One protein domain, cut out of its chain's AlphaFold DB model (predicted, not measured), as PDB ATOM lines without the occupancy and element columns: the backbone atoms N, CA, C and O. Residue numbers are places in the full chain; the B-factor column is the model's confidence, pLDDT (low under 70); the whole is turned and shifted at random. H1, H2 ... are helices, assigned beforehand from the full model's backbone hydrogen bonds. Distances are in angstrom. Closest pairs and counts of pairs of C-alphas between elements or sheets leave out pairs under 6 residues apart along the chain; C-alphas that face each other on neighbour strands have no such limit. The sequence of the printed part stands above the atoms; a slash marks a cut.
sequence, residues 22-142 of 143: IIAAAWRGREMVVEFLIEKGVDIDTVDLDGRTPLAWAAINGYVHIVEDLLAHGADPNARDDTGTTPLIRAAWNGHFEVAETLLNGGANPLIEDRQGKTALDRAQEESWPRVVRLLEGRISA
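This is residues 22 to 142 of the 143 residues of an uncharacterized protein of Rhizobiales bacterium NRL2 (UniProt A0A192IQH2). Four helical hairpins are stacked side by side in a row, so that the helices make two layers, H1, H3, H5 and H7 in one and H2, H4, H6 and H8 in the other. The three long links between hairpins fold into loops that follow one another along the row and reach past the layer of H1, H3, H5 and H7, turning near residues 51, 84 and 117. The printed part has 121 residues, with eight named helices, H1 to H8 in order along the chain, and no named strand; its class is all helix. It is compact, with a radius of gyration of the C-alphas of 13.4 A, yet elongated in outline, spanning 39 by 25 by 22 A.

Begin at H1, residues 22 to 27, and H2, residues 31 to 39: this hairpin touches at its closest C-alphas, Ala 25 and Val 34, 5.8 A apart, and its helices run opposite ways at a shallow tilt of 20 degrees. Next look at H3, residues 54 to 61, which touches H1 and runs the same way at a shallow tilt of 9 degrees; their closest C-alphas, Ile 23 and Pro 54, are 4.5 A apart. H3 forms a hairpin with H4, residues 64 to 72, closest at C-alphas Leu 55 and Val 67, 5.9 A. H4 touches H2, closest at C-alphas Glu 31 and Ile 66, 5.7 A. Further along, H5, residues 87 to 93, touches H3 at C-alphas Ala 56 and Pro 87, their closest, 4.4 A. H6, residues 97 to 105, forms a hairpin with H5 and touches H4, closest at C-alphas Val 64 and Val 99, 5.2 A. H7, residues 120 to 126, touches H5, closest at C-alphas Ile 89 and Ala 120, 4.1 A. H8, residues 130 to 140, touches H6, closest at C-alphas Phe 97 and Val 132, 5.3 A; its hairpin with H7 has a tilt of 32 degrees, only just shallow. H1 and H7 are apart, and so are H2 and H8. In each of the eight helices every backbone O i to N i+4 pair is within hydrogen-bond range.

Find C-alpha 22 at (-11.086, -23.194, -6.579), where H1 begins its 8.5 A. H2 measures 12.5 A, H3 10.9 A, H4 12.2 A, H5 10.0 A, H6 12.3 A and H7 10.0 A. H8, the longest at 15.3 A, starts at C-alpha 130 (-37.599, -5.390, -6.461) and ends at C-alpha 140 (-35.250, -9.408, 8.134).

The C-alphas of Lys 40 and Ser 128, the two farthest apart, are 40.3 A from each other. The long links are residues 40 to 53, 73 to 86 and 106 to 119. The printed part has no cut, its mean pLDDT is 97.4, and no printed residue is under 70.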
ATOM      1  N   ILE A  22      -9.660 -23.182  -6.933       95.38
ATOM      2  CA  ILE A  22     -11.086 -23.194  -6.579       95.38
ATOM      3  C   ILE A  22     -11.711 -21.814  -6.783       95.38
ATOM      4  O   ILE A  22     -12.795 -21.726  -7.368       95.38
ATOM      5  N   ILE A  23     -10.991 -20.732  -6.465       96.81
ATOM      6  CA  ILE A  23     -11.418 -19.366  -6.784       96.81
ATOM      7  C   ILE A  23     -11.535 -19.190  -8.301       96.81
ATOM      8  O   ILE A  23     -12.545 -18.686  -8.799       96.81
ATOM      9  N   ALA A  24     -10.537 -19.635  -9.071       95.19
ATOM     10  CA  ALA A  24     -10.581 -19.533 -10.528       95.19
ATOM     11  C   ALA A  24     -11.733 -20.350 -11.142       95.19
ATOM     12  O   ALA A  24     -12.321 -19.923 -12.143       95.19
ATOM     13  N   ALA A  25     -12.064 -21.510 -10.567       95.75
ATOM     14  CA  ALA A  25     -13.188 -22.337 -10.995       95.75
ATOM     15  C   ALA A  25     -14.540 -21.674 -10.684       95.75
ATOM     16  O   ALA A  25     -15.373 -21.575 -11.590       95.75
ATOM     17  N   ALA A  26     -14.722 -21.157  -9.465       97.69
ATOM     18  CA  ALA A  26     -15.931 -20.451  -9.046       97.69
ATOM     19  C   ALA A  26     -16.156 -19.170  -9.863       97.69
ATOM     20  O   ALA A  26     -17.243 -18.954 -10.393       97.69
ATOM     21  N   TRP A  27     -15.106 -18.369 -10.076       97.19
ATOM     22  CA  TRP A  27     -15.157 -17.170 -10.919       97.19
ATOM     23  C   TRP A  27     -15.584 -17.471 -12.363       97.19
ATOM     24  O   TRP A  27     -16.295 -16.683 -12.980       97.19
ATOM     25  N   ARG A  28     -15.161 -18.613 -12.917       95.75
ATOM     26  CA  ARG A  28     -15.464 -19.017 -14.301       95.75
ATOM     27  C   ARG A  28     -16.728 -19.872 -14.437       95.75
ATOM     28  O   ARG A  28     -16.984 -20.357 -15.540       95.75
ATOM     29  N   GLY A  29     -17.458 -20.125 -13.351       96.56
ATOM     30  CA  GLY A  29     -18.669 -20.949 -13.373       96.56
ATOM     31  C   GLY A  29     -18.404 -22.414 -13.722       96.56
ATOM     32  O   GLY A  29     -19.189 -23.048 -14.422       96.56
ATOM     33  N   ARG A  30     -17.248 -22.959 -13.326       96.81
ATOM     34  CA  ARG A  30     -16.836 -24.332 -13.660       96.81
ATOM     35  C   ARG A  30     -17.292 -25.298 -12.571       96.81
ATOM     36  O   ARG A  30     -16.452 -25.855 -11.879       96.81
ATOM     37  N   GLU A  31     -18.601 -25.504 -12.469       95.31
ATOM     38  CA  GLU A  31     -19.272 -26.314 -11.433       95.31
ATOM     39  C   GLU A  31     -18.582 -27.654 -11.161       95.31
ATOM     40  O   GLU A  31     -18.022 -27.834 -10.088       95.31
ATOM     41  N   MET A  32     -18.453 -28.520 -12.174       94.12
ATOM     42  CA  MET A  32     -17.769 -29.810 -12.003       94.12
ATOM     43  C   MET A  32     -16.337 -29.658 -11.450       94.12
ATOM     44  O   MET A  32     -15.850 -30.504 -10.710       94.12
ATOM     45  N   VAL A  33     -15.612 -28.593 -11.827       93.69
ATOM     46  CA  VAL A  33     -14.244 -28.358 -11.327       93.69
ATOM     47  C   VAL A  33     -14.264 -27.929  -9.863       93.69
ATOM     48  O   VAL A  33     -13.374 -28.342  -9.130       93.69
ATOM     49  N   VAL A  34     -15.257 -27.142  -9.441       95.56
ATOM     50  CA  VAL A  34     -15.456 -26.799  -8.027       95.56
ATOM     51  C   VAL A  34     -15.739 -28.065  -7.221       95.56
ATOM     52  O   VAL A  34     -14.996 -28.336  -6.283       95.56
ATOM     53  N   GLU A  35     -16.714 -28.875  -7.639       94.56
ATOM     54  CA  GLU A  35     -17.068 -30.147  -6.988       94.56
ATOM     55  C   GLU A  35     -15.837 -31.052  -6.837       94.56
ATOM     56  O   GLU A  35     -15.473 -31.460  -5.736       94.56
ATOM     57  N   PHE A  36     -15.102 -31.266  -7.930       93.25
ATOM     58  CA  PHE A  36     -13.885 -32.070  -7.908       93.25
ATOM     59  C   PHE A  36     -12.823 -31.530  -6.934       93.25
ATOM     60  O   PHE A  36     -12.126 -32.308  -6.284       93.25
ATOM     61  N   LEU A  37     -12.627 -30.209  -6.859       92.88
ATOM     62  CA  LEU A  37     -11.630 -29.614  -5.964       92.88
ATOM     63  C   LEU A  37     -12.045 -29.756  -4.495       92.88
ATOM     64  O   LEU A  37     -11.200 -30.099  -3.667       92.88
ATOM     65  N   ILE A  38     -13.334 -29.586  -4.194       93.19
ATOM     66  CA  ILE A  38     -13.908 -29.847  -2.870       93.19
ATOM     67  C   ILE A  38     -13.665 -31.309  -2.462       93.19
ATOM     68  O   ILE A  38     -13.161 -31.562  -1.369       93.19
ATOM     69  N   GLU A  39     -13.903 -32.278  -3.355       92.75
ATOM     70  CA  GLU A  39     -13.619 -33.702  -3.098       92.75
ATOM     71  C   GLU A  39     -12.134 -33.989  -2.814       92.75
ATOM     72  O   GLU A  39     -11.791 -34.985  -2.170       92.75
ATOM     73  N   LYS A  40     -11.222 -33.137  -3.302       90.19
ATOM     74  CA  LYS A  40      -9.786 -33.222  -2.995       90.19
ATOM     75  C   LYS A  40      -9.404 -32.599  -1.657       90.19
ATOM     76  O   LYS A  40      -8.244 -32.731  -1.273       90.19
ATOM     77  N   GLY A  41     -10.350 -31.993  -0.944       89.62
ATOM     78  CA  GLY A  41     -10.120 -31.392   0.363       89.62
ATOM     79  C   GLY A  41      -9.232 -30.154   0.294       89.62
ATOM     80  O   GLY A  41      -8.432 -29.939   1.203       89.62
ATOM     81  N   VAL A  42      -9.323 -29.378  -0.794       89.38
ATOM     82  CA  VAL A  42      -8.722 -28.037  -0.814       89.38
ATOM     83  C   VAL A  42      -9.418 -27.153   0.218       89.38
ATOM     84  O   VAL A  42     -10.577 -27.386   0.561       89.38
ATOM     85  N   ASP A  43      -8.714 -26.138   0.704       93.69
ATOM     86  CA  ASP A  43      -9.342 -25.101   1.517       93.69
ATOM     87  C   ASP A  43     -10.376 -24.343   0.662       93.69
ATOM     88  O   ASP A  43     -10.067 -23.887  -0.439       93.69
ATOM     89  N   ILE A  44     -11.622 -24.285   1.134       95.31
ATOM     90  CA  ILE A  44     -12.762 -23.708   0.404       95.31
ATOM     91  C   ILE A  44     -12.971 -22.221   0.710       95.31
ATOM     92  O   ILE A  44     -13.681 -21.551  -0.039       95.31
ATOM     93  N   ASP A  45     -12.342 -21.713   1.775       96.56
ATOM     94  CA  ASP A  45     -12.423 -20.316   2.222       96.56
ATOM     95  C   ASP A  45     -11.117 -19.552   1.938       96.56
ATOM     96  O   ASP A  45     -10.797 -18.549   2.583       96.56
ATOM     97  N   THR A  46     -10.358 -19.997   0.932       96.25
ATOM     98  CA  THR A  46      -9.213 -19.243   0.416       96.25
ATOM     99  C   THR A  46      -9.655 -17.888  -0.119       96.25
ATOM    100  O   THR A  46     -10.813 -17.679  -0.482       96.25
ATOM    101  N   VAL A  47      -8.724 -16.937  -0.173       97.56
ATOM    102  CA  VAL A  47      -9.007 -15.570  -0.618       97.56
ATOM    103  C   VAL A  47      -8.029 -15.117  -1.689       97.56
ATOM    104  O   VAL A  47      -6.842 -15.436  -1.642       97.56
ATOM    105  N   ASP A  48      -8.541 -14.355  -2.652       97.31
ATOM    106  CA  ASP A  48      -7.718 -13.660  -3.640       97.31
ATOM    107  C   ASP A  48      -7.145 -12.339  -3.088       97.31
ATOM    108  O   ASP A  48      -7.309 -12.011  -1.911       97.31
ATOM    109  N   LEU A  49      -6.455 -11.561  -3.931       97.81
ATOM    110  CA  LEU A  49      -5.864 -10.280  -3.516       97.81
ATOM    111  C   LEU A  49      -6.888  -9.202  -3.120       97.81
ATOM    112  O   LEU A  49      -6.479  -8.204  -2.535       97.81
ATOM    113  N   ASP A  50      -8.174  -9.382  -3.438       97.81
ATOM    114  CA  ASP A  50      -9.266  -8.501  -3.005       97.81
ATOM    115  C   ASP A  50      -9.965  -9.047  -1.739       97.81
ATOM    116  O   ASP A  50     -11.006  -8.525  -1.324       97.81
ATOM    117  N   GLY A  51      -9.457 -10.132  -1.147       98.19
ATOM    118  CA  GLY A  51     -10.074 -10.809  -0.009       98.19
ATOM    119  C   GLY A  51     -11.315 -11.633  -0.377       98.19
ATOM    120  O   GLY A  51     -12.101 -11.976   0.503       98.19
ATOM    121  N   ARG A  52     -11.563 -11.922  -1.664       98.56
ATOM    122  CA  ARG A  52     -12.778 -12.634  -2.092       98.56
ATOM    123  C   ARG A  52     -12.594 -14.143  -2.055       98.56
ATOM    124  O   ARG A  52     -11.649 -14.671  -2.637       98.56
ATOM    125  N   THR A  53     -13.574 -14.817  -1.463       98.56
ATOM    126  CA  THR A  53     -13.673 -16.280  -1.428       98.56
ATOM    127  C   THR A  53     -14.268 -16.859  -2.718       98.56
ATOM    128  O   THR A  53     -14.899 -16.125  -3.496       98.56
ATOM    129  N   PRO A  54     -14.153 -18.182  -2.957       98.50
ATOM    130  CA  PRO A  54     -14.901 -18.862  -4.013       98.50
ATOM    131  C   PRO A  54     -16.408 -18.576  -3.945       98.50
ATOM    132  O   PRO A  54     -17.027 -18.285  -4.971       98.50
ATOM    133  N   LEU A  55     -16.983 -18.570  -2.735       98.88
ATOM    134  CA  LEU A  55     -18.405 -18.290  -2.515       98.88
ATOM    135  C   LEU A  55     -18.769 -16.862  -2.931       98.88
ATOM    136  O   LEU A  55     -19.784 -16.652  -3.597       98.88
ATOM    137  N   ALA A  56     -17.920 -15.879  -2.611       98.75
ATOM    138  CA  ALA A  56     -18.114 -14.501  -3.049       98.75
ATOM    139  C   ALA A  56     -18.097 -14.388  -4.582       98.75
ATOM    140  O   ALA A  56     -18.961 -13.724  -5.156       98.75
ATOM    141  N   TRP A  57     -17.171 -15.064  -5.267       98.69
ATOM    142  CA  TRP A  57     -17.117 -15.061  -6.733       98.69
ATOM    143  C   TRP A  57     -18.320 -15.742  -7.387       98.69
ATOM    144  O   TRP A  57     -18.852 -15.212  -8.367       98.69
ATOM    145  N   ALA A  58     -18.780 -16.869  -6.846       98.81
ATOM    146  CA  ALA A  58     -19.992 -17.531  -7.314       98.81
ATOM    147  C   ALA A  58     -21.225 -16.631  -7.124       98.81
ATOM    148  O   ALA A  58     -22.045 -16.496  -8.035       98.81
ATOM    149  N   ALA A  59     -21.299 -15.931  -5.986       98.88
ATOM    150  CA  ALA A  59     -22.378 -15.005  -5.689       98.88
ATOM    151  C   ALA A  59     -22.372 -13.754  -6.582       98.88
ATOM    152  O   ALA A  59     -23.431 -13.327  -7.035       98.88
ATOM    153  N   ILE A  60     -21.196 -13.190  -6.889       98.75
ATOM    154  CA  ILE A  60     -21.037 -12.063  -7.829       98.75
ATOM    155  C   ILE A  60     -21.594 -12.422  -9.215       98.75
ATOM    156  O   ILE A  60     -22.258 -11.602  -9.849       98.75
ATOM    157  N   ASN A  61     -21.328 -13.642  -9.685       98.62
ATOM    158  CA  ASN A  61     -21.656 -14.067 -11.048       98.62
ATOM    159  C   ASN A  61     -23.006 -14.789 -11.181       98.62
ATOM    160  O   ASN A  61     -23.402 -15.115 -12.298       98.62
ATOM    161  N   GLY A  62     -23.723 -15.025 -10.079       98.62
ATOM    162  CA  GLY A  62     -25.053 -15.640 -10.118       98.62
ATOM    163  C   GLY A  62     -25.045 -17.170 -10.256       98.62
ATOM    164  O   GLY A  62     -26.021 -17.743 -10.733       98.62
ATOM    165  N   TYR A  63     -23.959 -17.852  -9.879       98.81
ATOM    166  CA  TYR A  63     -23.827 -19.307 -10.039       98.81
ATOM    167  C   TYR A  63     -24.442 -20.073  -8.862       98.81
ATOM    168  O   TYR A  63     -23.734 -20.487  -7.949       98.81
ATOM    169  N   VAL A  64     -25.762 -20.272  -8.903       98.75
ATOM    170  CA  VAL A  64     -26.545 -20.894  -7.816       98.75
ATOM    171  C   VAL A  64     -26.001 -22.263  -7.401       98.75
ATOM    172  O   VAL A  64     -25.747 -22.450  -6.220       98.75
ATOM    173  N   HIS A  65     -25.741 -23.180  -8.337       98.56
ATOM    174  CA  HIS A  65     -25.260 -24.526  -7.986       98.56
ATOM    175  C   HIS A  65     -23.885 -24.513  -7.309       98.56
ATOM    176  O   HIS A  65     -23.669 -25.204  -6.322       98.56
ATOM    177  N   ILE A  66     -22.982 -23.629  -7.743       98.81
ATOM    178  CA  ILE A  66     -21.679 -23.461  -7.082       98.81
ATOM    179  C   ILE A  66     -21.853 -22.893  -5.666       98.81
ATOM    180  O   ILE A  66     -21.134 -23.283  -4.752       98.81
ATOM    181  N   VAL A  67     -22.801 -21.970  -5.471       98.88
ATOM    182  CA  VAL A  67     -23.140 -21.435  -4.144       98.88
ATOM    183  C   VAL A  67     -23.699 -22.541  -3.243       98.88
ATOM    184  O   VAL A  67     -23.274 -22.645  -2.098       98.88
ATOM    185  N   GLU A  68     -24.608 -23.374  -3.755       98.69
ATOM    186  CA  GLU A  68     -25.167 -24.527  -3.036       98.69
ATOM    187  C   GLU A  68     -24.067 -25.501  -2.596       98.69
ATOM    188  O   GLU A  68     -23.985 -25.825  -1.412       98.69
ATOM    189  N   ASP A  69     -23.185 -25.898  -3.515       98.00
ATOM    190  CA  ASP A  69     -22.104 -26.849  -3.239       98.00
ATOM    191  C   ASP A  69     -21.116 -26.320  -2.198       98.00
ATOM    192  O   ASP A  69     -20.749 -27.041  -1.267       98.00
ATOM    193  N   LEU A  70     -20.698 -25.057  -2.320       98.56
ATOM    194  CA  LEU A  70     -19.765 -24.438  -1.376       98.56
ATOM    195  C   LEU A  70     -20.370 -24.346   0.031       98.56
ATOM    196  O   LEU A  70     -19.706 -24.696   1.008       98.56
ATOM    197  N   LEU A  71     -21.637 -23.940   0.148       98.69
ATOM    198  CA  LEU A  71     -22.336 -23.880   1.436       98.69
ATOM    199  C   LEU A  71     -22.533 -25.273   2.045       98.69
ATOM    200  O   LEU A  71     -22.335 -25.449   3.247       98.69
ATOM    201  N   ALA A  72     -22.880 -26.272   1.230       98.12
ATOM    202  CA  ALA A  72     -23.043 -27.654   1.680       98.12
ATOM    203  C   ALA A  72     -21.748 -28.242   2.268       98.12
ATOM    204  O   ALA A  72     -21.808 -29.115   3.136       98.12
ATOM    205  N   HIS A  73     -20.591 -27.732   1.839       97.94
ATOM    206  CA  HIS A  73     -19.275 -28.134   2.333       97.94
ATOM    207  C   HIS A  73     -18.691 -27.188   3.391       97.94
ATOM    208  O   HIS A  73     -17.556 -27.385   3.820       97.94
ATOM    209  N   GLY A  74     -19.483 -26.230   3.881       97.50
ATOM    210  CA  GLY A  74     -19.146 -25.423   5.051       97.50
ATOM    211  C   GLY A  74     -18.429 -24.108   4.763       97.50
ATOM    212  O   GLY A  74     -17.854 -23.558   5.698       97.50
ATOM    213  N   ALA A  75     -18.468 -23.603   3.525       98.44
ATOM    214  CA  ALA A  75     -17.943 -22.272   3.214       98.44
ATOM    215  C   ALA A  75     -18.649 -21.204   4.060       98.44
ATOM    216  O   ALA A  75     -19.870 -21.268   4.238       98.44
ATOM    217  N   ASP A  76     -17.910 -20.205   4.549       98.69
ATOM    218  CA  ASP A  76     -18.482 -19.151   5.391       98.69
ATOM    219  C   ASP A  76     -19.390 -18.205   4.570       98.69
ATOM    220  O   ASP A  76     -18.894 -17.388   3.782       98.69
ATOM    221  N   PRO A  77     -20.728 -18.219   4.774       98.69
ATOM    222  CA  PRO A  77     -21.649 -17.339   4.050       98.69
ATOM    223  C   PRO A  77     -21.471 -15.852   4.389       98.69
ATOM    224  O   PRO A  77     -21.987 -14.989   3.672       98.69
ATOM    225  N   ASN A  78     -20.775 -15.544   5.485       98.75
ATOM    226  CA  ASN A  78     -20.577 -14.200   6.016       98.75
ATOM    227  C   ASN A  78     -19.144 -13.681   5.831       98.75
ATOM    228  O   ASN A  78     -18.844 -12.587   6.325       98.75
ATOM    229  N   ALA A  79     -18.293 -14.409   5.096       98.56
ATOM    230  CA  ALA A  79     -16.940 -13.977   4.769       98.56
ATOM    231  C   ALA A  79     -16.953 -12.573   4.142       98.56
ATOM    232  O   ALA A  79     -17.811 -12.242   3.319       98.56
ATOM    233  N   ARG A  80     -16.006 -11.724   4.549       98.44
ATOM    234  CA  ARG A  80     -15.927 -10.322   4.119       98.44
ATOM    235  C   ARG A  80     -14.702 -10.107   3.251       98.44
ATOM    236  O   ARG A  80     -13.595 -10.392   3.694       98.44
ATOM    237  N   ASP A  81     -14.917  -9.530   2.072       98.50
ATOM    238  CA  ASP A  81     -13.822  -9.074   1.216       98.50
ATOM    239  C   ASP A  81     -13.113  -7.838   1.805       98.50
ATOM    240  O   ASP A  81     -13.535  -7.263   2.820       98.50
ATOM    241  N   ASP A  82     -12.057  -7.370   1.142       98.38
ATOM    242  CA  ASP A  82     -11.278  -6.207   1.576       98.38
ATOM    243  C   ASP A  82     -12.069  -4.898   1.575       98.38
ATOM    244  O   ASP A  82     -11.567  -3.878   2.026       98.38
ATOM    245  N   THR A  83     -13.310  -4.876   1.102       97.81
ATOM    246  CA  THR A  83     -14.220  -3.728   1.210       97.81
ATOM    247  C   THR A  83     -15.304  -3.938   2.266       97.81
ATOM    248  O   THR A  83     -16.178  -3.091   2.449       97.81
ATOM    249  N   GLY A  84     -15.220  -5.035   3.020       98.19
ATOM    250  CA  GLY A  84     -16.221  -5.455   3.989       98.19
ATOM    251  C   GLY A  84     -17.462  -6.080   3.354       98.19
ATOM    252  O   GLY A  84     -18.462  -6.253   4.042       98.19
ATOM    253  N   THR A  85     -17.434  -6.385   2.059       98.62
ATOM    254  CA  THR A  85     -18.608  -6.879   1.342       98.62
ATOM    255  C   THR A  85     -18.747  -8.387   1.537       98.62
ATOM    256  O   THR A  85     -17.770  -9.116   1.378       98.62
ATOM    257  N   THR A  86     -19.958  -8.862   1.844       98.88
ATOM    258  CA  THR A  86     -20.276 -10.299   1.933       98.88
ATOM    259  C   THR A  86     -20.791 -10.853   0.599       98.88
ATOM    260  O   THR A  86     -21.261 -10.078  -0.248       98.88
ATOM    261  N   PRO A  87     -20.792 -12.188   0.399       98.81
ATOM    262  CA  PRO A  87     -21.440 -12.818  -0.752       98.81
ATOM    263  C   PRO A  87     -22.888 -12.350  -0.958       98.81
ATOM    264  O   PRO A  87     -23.286 -12.056  -2.085       98.81
ATOM    265  N   LEU A  88     -23.661 -12.192   0.124       98.94
ATOM    266  CA  LEU A  88     -25.055 -11.744   0.047       98.94
ATOM    267  C   LEU A  88     -25.178 -10.299  -0.451       98.94
ATOM    268  O   LEU A  88     -26.043 -10.019  -1.279       98.94
ATOM    269  N   ILE A  89     -24.294  -9.391  -0.018       98.88
ATOM    270  CA  ILE A  89     -24.275  -8.014  -0.535       98.88
ATOM    271  C   ILE A  89     -23.961  -8.014  -2.041       98.88
ATOM    272  O   ILE A  89     -24.601  -7.287  -2.799       98.88
ATOM    273  N   ARG A  90     -23.028  -8.858  -2.508       98.69
ATOM    274  CA  ARG A  90     -22.718  -8.983  -3.945       98.69
ATOM    275  C   ARG A  90     -23.884  -9.544  -4.755       98.69
ATOM    276  O   ARG A  90     -24.181  -8.997  -5.817       98.69
ATOM    277  N   ALA A  91     -24.542 -10.592  -4.266       98.88
ATOM    278  CA  ALA A  91     -25.729 -11.152  -4.907       98.88
ATOM    279  C   ALA A  91     -26.849 -10.106  -5.001       98.88
ATOM    280  O   ALA A  91     -27.491  -9.970  -6.042       98.88
ATOM    281  N   ALA A  92     -27.030  -9.321  -3.937       98.81
ATOM    282  CA  ALA A  92     -28.049  -8.289  -3.869       98.81
ATOM    283  C   ALA A  92     -27.774  -7.099  -4.794       98.81
ATOM    284  O   ALA A  92     -28.682  -6.666  -5.497       98.81
ATOM    285  N   TRP A  93     -26.525  -6.626  -4.856       98.62
ATOM    286  CA  TRP A  93     -26.097  -5.592  -5.803       98.62
ATOM    287  C   TRP A  93     -26.355  -6.033  -7.251       98.62
ATOM    288  O   TRP A  93     -26.902  -5.278  -8.046       98.62
ATOM    289  N   ASN A  94     -26.028  -7.278  -7.603       98.44
ATOM    290  CA  ASN A  94     -26.177  -7.767  -8.979       98.44
ATOM    291  C   ASN A  94     -27.583  -8.299  -9.317       98.44
ATOM    292  O   ASN A  94     -27.814  -8.716 -10.449       98.44
ATOM    293  N   GLY A  95     -28.524  -8.293  -8.368       98.62
ATOM    294  CA  GLY A  95     -29.909  -8.707  -8.610       98.62
ATOM    295  C   GLY A  95     -30.136 -10.220  -8.686       98.62
ATOM    296  O   GLY A  95     -31.190 -10.653  -9.157       98.62
ATOM    297  N   HIS A  96     -29.188 -11.032  -8.212       98.81
ATOM    298  CA  HIS A  96     -29.247 -12.496  -8.285       98.81
ATOM    299  C   HIS A  96     -30.164 -13.066  -7.199       98.81
ATOM    300  O   HIS A  96     -29.708 -13.464  -6.128       98.81
ATOM    301  N   PHE A  97     -31.472 -13.081  -7.471       98.81
ATOM    302  CA  PHE A  97     -32.510 -13.518  -6.528       98.81
ATOM    303  C   PHE A  97     -32.259 -14.924  -5.980       98.81
ATOM    304  O   PHE A  97     -32.244 -15.105  -4.765       98.81
ATOM    305  N   GLU A  98     -32.043 -15.899  -6.860       98.81
ATOM    306  CA  GLU A  98     -31.897 -17.304  -6.482       98.81
ATOM    307  C   GLU A  98     -30.637 -17.507  -5.625       98.81
ATOM    308  O   GLU A  98     -30.689 -18.157  -4.588       98.81
ATOM    309  N   VAL A  99     -29.524 -16.848  -5.971       98.94
ATOM    310  CA  VAL A  99     -28.304 -16.855  -5.145       98.94
ATOM    311  C   VAL A  99     -28.547 -16.223  -3.776       98.94
ATOM    312  O   VAL A  99     -28.109 -16.769  -2.765       98.94
ATOM    313  N   ALA A 100     -29.215 -15.067  -3.720       98.88
ATOM    314  CA  ALA A 100     -29.501 -14.395  -2.457       98.88
ATOM    315  C   ALA A 100     -30.380 -15.272  -1.549       98.88
ATOM    316  O   ALA A 100     -30.136 -15.353  -0.347       98.88
ATOM    317  N   GLU A 101     -31.368 -15.963  -2.120       98.81
ATOM    318  CA  GLU A 101     -32.218 -16.908  -1.396       98.81
ATOM    319  C   GLU A 101     -31.411 -18.093  -0.856       98.81
ATOM    320  O   GLU A 101     -31.529 -18.414   0.331       98.81
ATOM    321  N   THR A 102     -30.549 -18.694  -1.680       98.81
ATOM    322  CA  THR A 102     -29.663 -19.790  -1.268       98.81
ATOM    323  C   THR A 102     -28.710 -19.361  -0.154       98.81
ATOM    324  O   THR A 102     -28.595 -20.063   0.847       98.81
ATOM    325  N   LEU A 103     -28.086 -18.185  -0.256       98.88
ATOM    326  CA  LEU A 103     -27.205 -17.653   0.791       98.88
ATOM    327  C   LEU A 103     -27.950 -17.437   2.115       98.88
ATOM    328  O   LEU A 103     -27.442 -17.805   3.171       98.88
ATOM    329  N   LEU A 104     -29.168 -16.885   2.076       98.69
ATOM    330  CA  LEU A 104     -30.003 -16.699   3.271       98.69
ATOM    331  C   LEU A 104     -30.397 -18.043   3.902       98.69
ATOM    332  O   LEU A 104     -30.372 -18.178   5.123       98.69
ATOM    333  N   ASN A 105     -30.727 -19.047   3.083       98.25
ATOM    334  CA  ASN A 105     -30.954 -20.419   3.552       98.25
ATOM    335  C   ASN A 105     -29.686 -21.043   4.155       98.25
ATOM    336  O   ASN A 105     -29.780 -21.795   5.120       98.25
ATOM    337  N   GLY A 106     -28.516 -20.698   3.615       98.06
ATOM    338  CA  GLY A 106     -27.201 -21.121   4.093       98.06
ATOM    339  C   GLY A 106     -26.675 -20.359   5.310       98.06
ATOM    340  O   GLY A 106     -25.538 -20.582   5.701       98.06
ATOM    341  N   GLY A 107     -27.463 -19.464   5.920       97.94
ATOM    342  CA  GLY A 107     -27.070 -18.749   7.141       97.94
ATOM    343  C   GLY A 107     -26.354 -17.411   6.921       97.94
ATOM    344  O   GLY A 107     -25.746 -16.880   7.855       97.94
ATOM    345  N   ALA A 108     -26.428 -16.832   5.719       98.56
ATOM    346  CA  ALA A 108     -25.967 -15.465   5.494       98.56
ATOM    347  C   ALA A 108     -26.792 -14.464   6.321       98.56
ATOM    348  O   ALA A 108     -28.024 -14.485   6.312       98.56
ATOM    349  N   ASN A 109     -26.111 -13.550   7.008       98.38
ATOM    350  CA  ASN A 109     -26.724 -12.495   7.799       98.38
ATOM    351  C   ASN A 109     -26.999 -11.256   6.916       98.38
ATOM    352  O   ASN A 109     -26.049 -10.590   6.489       98.38
ATOM    353  N   PRO A 110     -28.274 -10.891   6.670       98.06
ATOM    354  CA  PRO A 110     -28.627  -9.752   5.820       98.06
ATOM    355  C   PRO A 110     -28.323  -8.384   6.445       98.06
ATOM    356  O   PRO A 110     -28.377  -7.383   5.736       98.06
ATOM    357  N   LEU A 111     -28.016  -8.331   7.746       98.31
ATOM    358  CA  LEU A 111     -27.766  -7.096   8.497       98.31
ATOM    359  C   LEU A 111     -26.291  -6.681   8.507       98.31
ATOM    360  O   LEU A 111     -25.940  -5.669   9.104       98.31
ATOM    361  N   ILE A 112     -25.411  -7.472   7.891       98.44
ATOM    362  CA  ILE A 112     -23.999  -7.120   7.789       98.44
ATOM    363  C   ILE A 112     -23.837  -5.921   6.846       98.44
ATOM    364  O   ILE A 112     -24.305  -5.948   5.710       98.44
ATOM    365  N   GLU A 113     -23.122  -4.898   7.311       98.44
ATOM    366  CA  GLU A 113     -22.799  -3.695   6.541       98.44
ATOM    367  C   GLU A 113     -21.409  -3.794   5.901       98.44
ATOM    368  O   GLU A 113     -20.455  -4.264   6.530       98.44
ATOM    369  N   ASP A 114     -21.256  -3.322   4.664       98.25
ATOM    370  CA  ASP A 114     -19.944  -3.091   4.053       98.25
ATOM    371  C   ASP A 114     -19.234  -1.852   4.650       98.25
ATOM    372  O   ASP A 114     -19.739  -1.189   5.557       98.25
ATOM    373  N   ARG A 115     -18.030  -1.506   4.169       98.19
ATOM    374  CA  ARG A 115     -17.291  -0.324   4.669       98.19
ATOM    375  C   ARG A 115     -17.978   1.022   4.398       98.19
ATOM    376  O   ARG A 115     -17.534   2.029   4.942       98.19
ATOM    377  N   GLN A 116     -19.012   1.066   3.561       97.81
ATOM    378  CA  GLN A 116     -19.817   2.265   3.310       97.81
ATOM    379  C   GLN A 116     -21.065   2.318   4.205       97.81
ATOM    380  O   GLN A 116     -21.866   3.241   4.060       97.81
ATOM    381  N   GLY A 117     -21.231   1.358   5.123       98.31
ATOM    382  CA  GLY A 117     -22.417   1.251   5.971       98.31
ATOM    383  C   GLY A 117     -23.635   0.720   5.216       98.31
ATOM    384  O   GLY A 117     -24.759   1.064   5.567       98.31
ATOM    385  N   LYS A 118     -23.432  -0.034   4.125       98.56
ATOM    386  CA  LYS A 118     -24.519  -0.541   3.278       98.56
ATOM    387  C   LYS A 118     -24.723  -2.031   3.490       98.56
ATOM    388  O   LYS A 118     -23.785  -2.818   3.368       98.56
ATOM    389  N   THR A 119     -25.960  -2.409   3.778       98.62
ATOM    390  CA  THR A 119     -26.414  -3.800   3.861       98.62
ATOM    391  C   THR A 119     -26.759  -4.356   2.479       98.62
ATOM    392  O   THR A 119     -26.797  -3.637   1.475       98.62
ATOM    393  N   ALA A 120     -27.079  -5.650   2.418       98.56
ATOM    394  CA  ALA A 120     -27.596  -6.259   1.195       98.56
ATOM    395  C   ALA A 120     -28.910  -5.599   0.737       98.56
ATOM    396  O   ALA A 120     -29.127  -5.432  -0.464       98.56
ATOM    397  N   LEU A 121     -29.767  -5.185   1.680       98.69
ATOM    398  CA  LEU A 121     -31.028  -4.513   1.365       98.69
ATOM    399  C   LEU A 121     -30.774  -3.144   0.731       98.69
ATOM    400  O   LEU A 121     -31.375  -2.842  -0.298       98.69
ATOM    401  N   ASP A 122     -29.840  -2.366   1.283       98.62
ATOM    402  CA  ASP A 122     -29.490  -1.049   0.742       98.62
ATOM    403  C   ASP A 122     -28.987  -1.155  -0.703       98.62
ATOM    404  O   ASP A 122     -29.446  -0.416  -1.572       98.62
ATOM    405  N   ARG A 123     -28.095  -2.115  -0.993       98.44
ATOM    406  CA  ARG A 123     -27.580  -2.332  -2.359       98.44
ATOM    407  C   ARG A 123     -28.670  -2.778  -3.332       98.44
ATOM    408  O   ARG A 123     -28.722  -2.282  -4.454       98.44
ATOM    409  N   ALA A 124     -29.567  -3.671  -2.911       98.56
ATOM    410  CA  ALA A 124     -30.696  -4.086  -3.744       98.56
ATOM    411  C   ALA A 124     -31.660  -2.925  -4.051       98.56
ATOM    412  O   ALA A 124     -32.246  -2.884  -5.133       98.56
ATOM    413  N   GLN A 125     -31.838  -1.989  -3.114       98.56
ATOM    414  CA  GLN A 125     -32.657  -0.792  -3.311       98.56
ATOM    415  C   GLN A 125     -31.977   0.226  -4.236       98.56
ATOM    416  O   GLN A 125     -32.637   0.737  -5.140       98.56
ATOM    417  N   GLU A 126     -30.677   0.485  -4.051       98.25
ATOM    418  CA  GLU A 126     -29.879   1.390  -4.898       98.25
ATOM    419  C   GLU A 126     -29.947   0.986  -6.378       98.25
ATOM    420  O   GLU A 126     -30.178   1.826  -7.246       98.25
ATOM    421  N   GLU A 127     -29.841  -0.313  -6.649       97.88
ATOM    422  CA  GLU A 127     -29.853  -0.880  -8.003       97.88
ATOM    423  C   GLU A 127     -31.264  -1.232  -8.505       97.88
ATOM    424  O   GLU A 127     -31.441  -1.718  -9.622       97.88
ATOM    425  N   SER A 128     -32.300  -0.958  -7.703       97.75
ATOM    426  CA  SER A 128     -33.703  -1.200  -8.053       97.75
ATOM    427  C   SER A 128     -34.020  -2.663  -8.413       97.75
ATOM    428  O   SER A 128     -34.684  -2.932  -9.416       97.75
ATOM    429  N   TRP A 129     -33.619  -3.618  -7.562       98.44
ATOM    430  CA  TRP A 129     -33.940  -5.047  -7.693       98.44
ATOM    431  C   TRP A 129     -35.155  -5.463  -6.840       98.44
ATOM    432  O   TRP A 129     -34.995  -6.035  -5.758       98.44
ATOM    433  N   PRO A 130     -36.406  -5.260  -7.303       97.88
ATOM    434  CA  PRO A 130     -37.599  -5.390  -6.461       97.88
ATOM    435  C   PRO A 130     -37.829  -6.802  -5.914       97.88
ATOM    436  O   PRO A 130     -38.390  -6.957  -4.832       97.88
ATOM    437  N   ARG A 131     -37.419  -7.847  -6.647       98.38
ATOM    438  CA  ARG A 131     -37.538  -9.234  -6.167       98.38
ATOM    439  C   ARG A 131     -36.585  -9.506  -5.003       98.38
ATOM    440  O   ARG A 131     -37.001 -10.121  -4.028       98.38
ATOM    441  N   VAL A 132     -35.347  -9.020  -5.094       98.69
ATOM    442  CA  VAL A 132     -34.337  -9.170  -4.039       98.69
ATOM    443  C   VAL A 132     -34.708  -8.334  -2.815       98.69
ATOM    444  O   VAL A 132     -34.632  -8.834  -1.699       98.69
ATOM    445  N   VAL A 133     -35.193  -7.104  -3.012       98.75
ATOM    446  CA  VAL A 133     -35.683  -6.248  -1.918       98.75
ATOM    447  C   VAL A 133     -36.763  -6.967  -1.107       98.75
ATOM    448  O   VAL A 133     -36.610  -7.126   0.099       98.75
ATOM    449  N   ARG A 134     -37.802  -7.497  -1.769       98.62
ATOM    450  CA  ARG A 134     -38.886  -8.226  -1.084       98.62
ATOM    451  C   ARG A 134     -38.397  -9.472  -0.347       98.62
ATOM    452  O   ARG A 134     -38.898  -9.775   0.732       98.62
ATOM    453  N   LEU A 135     -37.442 -10.200  -0.929       98.56
ATOM    454  CA  LEU A 135     -36.818 -11.355  -0.284       98.56
ATOM    455  C   LEU A 135     -36.119 -10.944   1.019       98.56
ATOM    456  O   LEU A 135     -36.348 -11.555   2.062       98.56
ATOM    457  N   LEU A 136     -35.291  -9.900   0.961       98.38
ATOM    458  CA  LEU A 136     -34.522  -9.413   2.104       98.38
ATOM    459  C   LEU A 136     -35.428  -8.821   3.192       98.38
ATOM    460  O   LEU A 136     -35.258  -9.160   4.359       98.38
ATOM    461  N   GLU A 137     -36.436  -8.022   2.829       98.12
ATOM    462  CA  GLU A 137     -37.451  -7.511   3.764       98.12
ATOM    463  C   GLU A 137     -38.182  -8.650   4.486       98.12
ATOM    464  O   GLU A 137     -38.356  -8.613   5.708       98.12
ATOM    465  N   GLY A 138     -38.571  -9.690   3.740       96.94
ATOM    466  CA  GLY A 138     -39.232 -10.871   4.288       96.94
ATOM    467  C   GLY A 138     -38.353 -11.646   5.270       96.94
ATOM    468  O   GLY A 138     -38.848 -12.109   6.295       96.94
ATOM    469  N   ARG A 139     -37.047 -11.755   4.998       94.38
ATOM    470  CA  ARG A 139     -36.090 -12.416   5.900       94.38
ATOM    471  C   ARG A 139     -35.779 -11.603   7.147       94.38
ATOM    472  O   ARG A 139     -35.761 -12.170   8.231       94.38
ATOM    473  N   ILE A 140     -35.559 -10.297   7.006       94.19
ATOM    474  CA  ILE A 140     -35.250  -9.408   8.134       94.19
ATOM    475  C   ILE A 140     -36.425  -9.350   9.112       94.19
ATOM    476  O   ILE A 140     -36.215  -9.390  10.316       94.19
ATOM    477  N   SER A 141     -37.659  -9.310   8.603       91.31
ATOM    478  CA  SER A 141     -38.864  -9.240   9.442       91.31
ATOM    479  C   SER A 141     -39.193 -10.550  10.173       91.31
ATOM    480  O   SER A 141     -40.084 -10.562  11.019       91.31
ATOM    481  N   ALA A 142     -38.544 -11.658   9.803       82.50
ATOM    482  CA  ALA A 142     -38.788 -12.984  10.367       82.50
ATOM    483  C   ALA A 142     -37.816 -13.370  11.501       82.50
ATOM    484  O   ALA A 142     -38.049 -14.389  12.151       82.50
TER     485      ALA A 142